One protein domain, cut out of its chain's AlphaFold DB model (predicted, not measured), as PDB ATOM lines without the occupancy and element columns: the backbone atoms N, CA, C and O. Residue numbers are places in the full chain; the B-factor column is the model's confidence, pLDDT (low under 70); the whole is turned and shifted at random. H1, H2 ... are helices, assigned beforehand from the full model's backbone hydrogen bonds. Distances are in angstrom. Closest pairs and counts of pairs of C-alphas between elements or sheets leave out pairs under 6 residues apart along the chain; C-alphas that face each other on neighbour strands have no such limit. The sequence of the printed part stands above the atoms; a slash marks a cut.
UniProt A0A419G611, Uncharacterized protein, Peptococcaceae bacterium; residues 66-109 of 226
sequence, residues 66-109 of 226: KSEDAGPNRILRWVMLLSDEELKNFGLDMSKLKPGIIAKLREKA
ATOM      1  N   LYS A  66      15.238  11.515 -36.749       53.47
ATOM      2  CA  LYS A  66      15.214  10.282 -37.532       53.47
ATOM      3  C   LYS A  66      13.759   9.887 -37.774       53.47
ATOM      4  O   LYS A  66      12.987   9.804 -36.821       53.47
ATOM      5  N   SER A  67      13.392   9.603 -39.017       52.22
ATOM      6  CA  SER A  67      12.170   8.853 -39.331       52.22
ATOM      7  C   SER A  67      12.413   7.931 -40.521       52.22
ATOM      8  O   SER A  67      13.397   8.095 -41.245       52.22
ATOM      9  N   GLU A  68      11.530   6.952 -40.715       51.72
ATOM     10  CA  GLU A  68      11.596   6.028 -41.856       51.72
ATOM     11  C   GLU A  68      11.515   6.764 -43.205       51.72
ATOM     12  O   GLU A  68      12.158   6.354 -44.172       51.72
ATOM     13  N   ASP A  69      10.811   7.902 -43.244       49.53
ATOM     14  CA  ASP A  69      10.651   8.734 -44.441       49.53
ATOM     15  C   ASP A  69      11.714   9.833 -44.593       49.53
ATOM     16  O   ASP A  69      12.126  10.140 -45.712       49.53
ATOM     17  N   ALA A  70      12.182  10.436 -43.492       51.25
ATOM     18  CA  ALA A  70      13.127  11.558 -43.524       51.25
ATOM     19  C   ALA A  70      14.602  11.122 -43.573       51.25
ATOM     20  O   ALA A  70      15.475  11.948 -43.850       51.25
ATOM     21  N   GLY A  71      14.885   9.840 -43.317       57.81
ATOM     22  CA  GLY A  71      16.243   9.307 -43.247       57.81
ATOM     23  C   GLY A  71      16.946   9.616 -41.914       57.81
ATOM     24  O   GLY A  71      16.294   9.942 -40.915       57.81
ATOM     25  N   PRO A  72      18.282   9.454 -41.844       63.22
ATOM     26  CA  PRO A  72      19.043   9.745 -40.633       63.22
ATOM     27  C   PRO A  72      19.009  11.243 -40.292       63.22
ATOM     28  O   PRO A  72      18.813  12.092 -41.162       63.22
ATOM     29  N   ASN A  73      19.271  11.569 -39.018       69.06
ATOM     30  CA  ASN A  73      19.587  12.944 -38.618       69.06
ATOM     31  C   ASN A  73      20.676  13.506 -39.536       69.06
ATOM     32  O   ASN A  73      21.563  12.761 -39.953       69.06
ATOM     33  N   ARG A  74      20.644  14.822 -39.780       80.19
ATOM     34  CA  ARG A  74      21.686  15.542 -40.530       80.19
ATOM     35  C   ARG A  74      23.092  15.041 -40.175       80.19
ATOM     36  O   ARG A  74      23.447  14.962 -38.996       80.19
ATOM     37  N   ILE A  75      23.889  14.755 -41.198       88.94
ATOM     38  CA  ILE A  75      25.249  14.215 -41.080       88.94
ATOM     39  C   ILE A  75      26.226  15.309 -41.515       88.94
ATOM     40  O   ILE A  75      25.882  16.135 -42.356       88.94
ATOM     41  N   LEU A  76      27.432  15.355 -40.950       93.12
ATOM     42  CA  LEU A  76      28.458  16.278 -41.442       93.12
ATOM     43  C   LEU A  76      28.842  15.914 -42.885       93.12
ATOM     44  O   LEU A  76      28.996  14.736 -43.206       93.12
ATOM     45  N   ARG A  77      29.028  16.910 -43.751       95.19
ATOM     46  CA  ARG A  77      29.321  16.689 -45.178       95.19
ATOM     47  C   ARG A  77      30.599  15.883 -45.403       95.19
ATOM     48  O   ARG A  77      30.588  14.970 -46.220       95.19
ATOM     49  N   TRP A  78      31.650  16.145 -44.628       95.19
ATOM     50  CA  TRP A  78      32.916  15.408 -44.732       95.19
ATOM     51  C   TRP A  78      32.831  13.989 -44.176       95.19
ATOM     52  O   TRP A  78      33.568  13.112 -44.608       95.19
ATOM     53  N   VAL A  79      31.896  13.720 -43.262       93.94
ATOM     54  CA  VAL A  79      31.622  12.348 -42.809       93.94
ATOM     55  C   VAL A  79      30.993  11.544 -43.943       93.94
ATOM     56  O   VAL A  79      31.316  10.375 -44.110       93.94
ATOM     57  N   MET A  80      30.163  12.176 -44.778       93.50
ATOM     58  CA  MET A  80      29.576  11.536 -45.959       93.50
ATOM     59  C   MET A  80      30.561  11.280 -47.108       93.50
ATOM     60  O   MET A  80      30.132  10.785 -48.149       93.50
ATOM     61  N   LEU A  81      31.858  11.560 -46.937       93.88
ATOM     62  CA  LEU A  81      32.913  11.094 -47.846       93.88
ATOM     63  C   LEU A  81      33.400   9.674 -47.515       93.88
ATOM     64  O   LEU A  81      33.963   9.015 -48.382       93.88
ATOM     65  N   LEU A  82      33.159   9.187 -46.294       94.44
ATOM     66  CA  LEU A  82      33.585   7.856 -45.858       94.44
ATOM     67  C   LEU A  82      32.843   6.735 -46.590       94.44
ATOM     68  O   LEU A  82      31.686   6.896 -46.984       94.44
ATOM     69  N   SER A  83      33.466   5.568 -46.720       94.94
ATOM     70  CA  SER A  83      32.807   4.372 -47.257       94.94
ATOM     71  C   SER A  83      31.631   3.912 -46.380       94.94
ATOM     72  O   SER A  83      31.532   4.262 -45.203       94.94
ATOM     73  N   ASP A  84      30.717   3.115 -46.940       92.62
ATOM     74  CA  ASP A  84      29.577   2.568 -46.186       92.62
ATOM     75  C   ASP A  84      30.030   1.730 -44.974       92.62
ATOM     76  O   ASP A  84      29.399   1.790 -43.919       92.62
ATOM     77  N   GLU A  85      31.147   1.002 -45.088       94.19
ATOM     78  CA  GLU A  85      31.709   0.216 -43.981       94.19
ATOM     79  C   GLU A  85      32.249   1.103 -42.854       94.19
ATOM     80  O   GLU A  85      31.996   0.845 -41.679       94.19
ATOM     81  N   GLU A  86      32.922   2.202 -43.190       94.31
ATOM     82  CA  GLU A  86      33.378   3.170 -42.190       94.31
ATOM     83  C   GLU A  86      32.200   3.885 -41.515       94.31
ATOM     84  O   GLU A  86      32.217   4.103 -40.303       94.31
ATOM     85  N   LEU A  87      31.144   4.211 -42.267       91.94
ATOM     86  CA  LEU A  87      29.935   4.852 -41.742       91.94
ATOM     87  C   LEU A  87      29.196   3.977 -40.716       91.94
ATOM     88  O   LEU A  87      28.677   4.510 -39.724       91.94
ATOM     89  N   LYS A  88      29.208   2.645 -40.876       90.81
ATOM     90  CA  LYS A  88      28.632   1.710 -39.890       90.81
ATOM     91  C   LYS A  88      29.253   1.878 -38.504       90.81
ATOM     92  O   LYS A  88      28.512   1.854 -37.519       90.81
ATOM     93  N   ASN A  89      30.556   2.162 -38.417       90.25
ATOM     94  CA  ASN A  89      31.248   2.404 -37.139       90.25
ATOM     95  C   ASN A  89      30.692   3.625 -36.384       90.25
ATOM     96  O   ASN A  89      30.822   3.722 -35.166       90.25
ATOM     97  N   PHE A  90      30.017   4.542 -37.084       87.62
ATOM     98  CA  PHE A  90      29.367   5.720 -36.502       87.62
ATOM     99  C   PHE A  90      27.846   5.566 -36.336       87.62
ATOM    100  O   PHE A  90      27.157   6.554 -36.031       87.62
ATOM    101  N   GLY A  91      27.323   4.349 -36.527       86.50
ATOM    102  CA  GLY A  91      25.900   4.015 -36.456       86.50
ATOM    103  C   GLY A  91      25.101   4.426 -37.696       86.50
ATOM    104  O   GLY A  91      23.884   4.599 -37.603       86.50
ATOM    105  N   LEU A  92      25.768   4.631 -38.835       86.50
ATOM    106  CA  LEU A  92      25.158   5.016 -40.107       86.50
ATOM    107  C   LEU A  92      25.205   3.834 -41.078       86.50
ATOM    108  O   LEU A  92      26.140   3.672 -41.853       86.50
ATOM    109  N   ASP A  93      24.182   2.988 -41.010       88.94
ATOM    110  CA  ASP A  93      24.045   1.835 -41.898       88.94
ATOM    111  C   ASP A  93      23.312   2.231 -43.185       88.94
ATOM    112  O   ASP A  93      22.079   2.268 -43.234       88.94
ATOM    113  N   MET A  94      24.087   2.562 -44.218       87.56
ATOM    114  CA  MET A  94      23.568   3.048 -45.500       87.56
ATOM    115  C   MET A  94      22.707   2.002 -46.218       87.56
ATOM    116  O   MET A  94      21.750   2.374 -46.890       87.56
ATOM    117  N   SER A  95      22.966   0.706 -46.003       87.81
ATOM    118  CA  SER A  95      22.212  -0.395 -46.626       87.81
ATOM    119  C   SER A  95      20.736  -0.444 -46.213       87.81
ATOM    120  O   SER A  95      19.901  -0.986 -46.932       87.81
ATOM    121  N   LYS A  96      20.398   0.161 -45.067       87.12
ATOM    122  CA  LYS A  96      19.027   0.248 -44.545       87.12
ATOM    123  C   LYS A  96      18.234   1.425 -45.114       87.12
ATOM    124  O   LYS A  96      17.075   1.611 -44.746       87.12
ATOM    125  N   LEU A  97      18.843   2.254 -45.960       84.81
ATOM    126  CA  LEU A  97      18.212   3.434 -46.544       84.81
ATOM    127  C   LEU A  97      17.758   3.159 -47.982       84.81
ATOM    128  O   LEU A  97      18.368   2.388 -48.716       84.81
ATOM    129  N   LYS A  98      16.691   3.842 -48.417       86.00
ATOM    130  CA  LYS A  98      16.237   3.783 -49.817       86.00
ATOM    131  C   LYS A  98      17.336   4.341 -50.746       86.00
ATOM    132  O   LYS A  98      17.922   5.371 -50.399       86.00
ATOM    133  N   PRO A  99      17.555   3.781 -51.954       86.50
ATOM    134  CA  PRO A  99      18.613   4.235 -52.867       86.50
ATOM    135  C   PRO A  99      18.594   5.742 -53.159       86.50
ATOM    136  O   PRO A  99      19.633   6.396 -53.140       86.50
ATOM    137  N   GLY A 100      17.405   6.329 -53.333       83.19
ATOM    138  CA  GLY A 100      17.263   7.773 -53.543       83.19
ATOM    139  C   GLY A 100      17.685   8.630 -52.339       83.19
ATOM    140  O   GLY A 100      18.136   9.755 -52.524       83.19
ATOM    141  N   ILE A 101      17.576   8.116 -51.108       82.50
ATOM    142  CA  ILE A 101      18.061   8.802 -49.898       82.50
ATOM    143  C   ILE A 101      19.589   8.732 -49.840       82.50
ATOM    144  O   ILE A 101      20.232   9.741 -49.561       82.50
ATOM    145  N   ILE A 102      20.169   7.567 -50.151       87.06
ATOM    146  CA  ILE A 102      21.626   7.383 -50.213       87.06
ATOM    147  C   ILE A 102      22.225   8.348 -51.237       87.06
ATOM    148  O   ILE A 102      23.130   9.106 -50.895       87.06
ATOM    149  N   ALA A 103      21.676   8.376 -52.456       85.38
ATOM    150  CA  ALA A 103      22.121   9.277 -53.516       85.38
ATOM    151  C   ALA A 103      22.082  10.742 -53.057       85.38
ATOM    152  O   ALA A 103      23.099  11.425 -53.122       85.38
ATOM    153  N   LYS A 104      20.962  11.198 -52.477       83.31
ATOM    154  CA  LYS A 104      20.829  12.567 -51.948       83.31
ATOM    155  C   LYS A 104      21.851  12.899 -50.860       83.31
ATOM    156  O   LYS A 104      22.367  14.012 -50.829       83.31
ATOM    157  N   LEU A 105      22.140  11.972 -49.945       86.44
ATOM    158  CA  LEU A 105      23.139  12.193 -48.894       86.44
ATOM    159  C   LEU A 105      24.555  12.274 -49.475       86.44
ATOM    160  O   LEU A 105      25.320  13.157 -49.088       86.44
ATOM    161  N   ARG A 106      24.886  11.384 -50.419       88.94
ATOM    162  CA  ARG A 106      26.190  11.336 -51.095       88.94
ATOM    163  C   ARG A 106      26.428  12.560 -51.977       88.94
ATOM    164  O   ARG A 106      27.513  13.121 -51.939       88.94
ATOM    165  N   GLU A 107      25.402  13.050 -52.667       87.38
ATOM    166  CA  GLU A 107      25.450  14.293 -53.453       87.38
ATOM    167  C   GLU A 107      25.775  15.547 -52.624       87.38
ATOM    168  O   GLU A 107      26.144  16.580 -53.180       87.38
ATOM    169  N   LYS A 108      25.595  15.494 -51.300       89.56
ATOM    170  CA  LYS A 108      25.878  16.612 -50.391       89.56
ATOM    171  C   LYS A 108      27.226  16.480 -49.679       89.56
ATOM    172  O   LYS A 108      27.535  17.358 -48.868       89.56
ATOM    173  N   ALA A 109      27.996  15.427 -49.949       92.81
ATOM    174  CA  ALA A 109      29.326  15.252 -49.381       92.81
ATOM    175  C   ALA A 109      30.285  16.351 -49.870       92.81
ATOM    176  O   ALA A 109      30.201  16.800 -51.009       92.81
TER     177      ALA A 109
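Overview. This is residues 66 to 109 of the 226 residues of an uncharacterized protein of Peptococcaceae bacterium (UniProt A0A419G611). A rounded fold with little regular structure, its chain wound in one loop: the long stretch of residues 66 to 83 crosses to the short helix H1, the link of residues 89 to 98 folds back, and the longer helix H2 heads again toward Arg 77. The printed part has 44 residues, with two named helices, H1 then H2, and no named strand. Its class is all helix, though under half of the residues are in named elements. It is compact, with a radius of gyration of the C-alphas of 9.5 A and spans of 23 by 19 by 16 A.

Along the chain. H2, residues 99 to 106, is 10.5 A long, from C-alpha 99 at (18.613, 4.235, -52.867) to C-alpha 106 at (26.190, 11.336, -51.095). H1, residues 84 to 88, begins at C-alpha 84 at (29.577, 2.568, -46.186).

Arrangement. H2 and H1 are apart, joined by a short link of 10 residues. In both helices every O i to N i+4 pair is within hydrogen-bond range.

Size, cuts and confidence. The two farthest C-alphas, of Asp 69 and Glu 86, are 23.5 A apart. The printed part has no cut. Confidence is low, under 70, at residues 66 to 73.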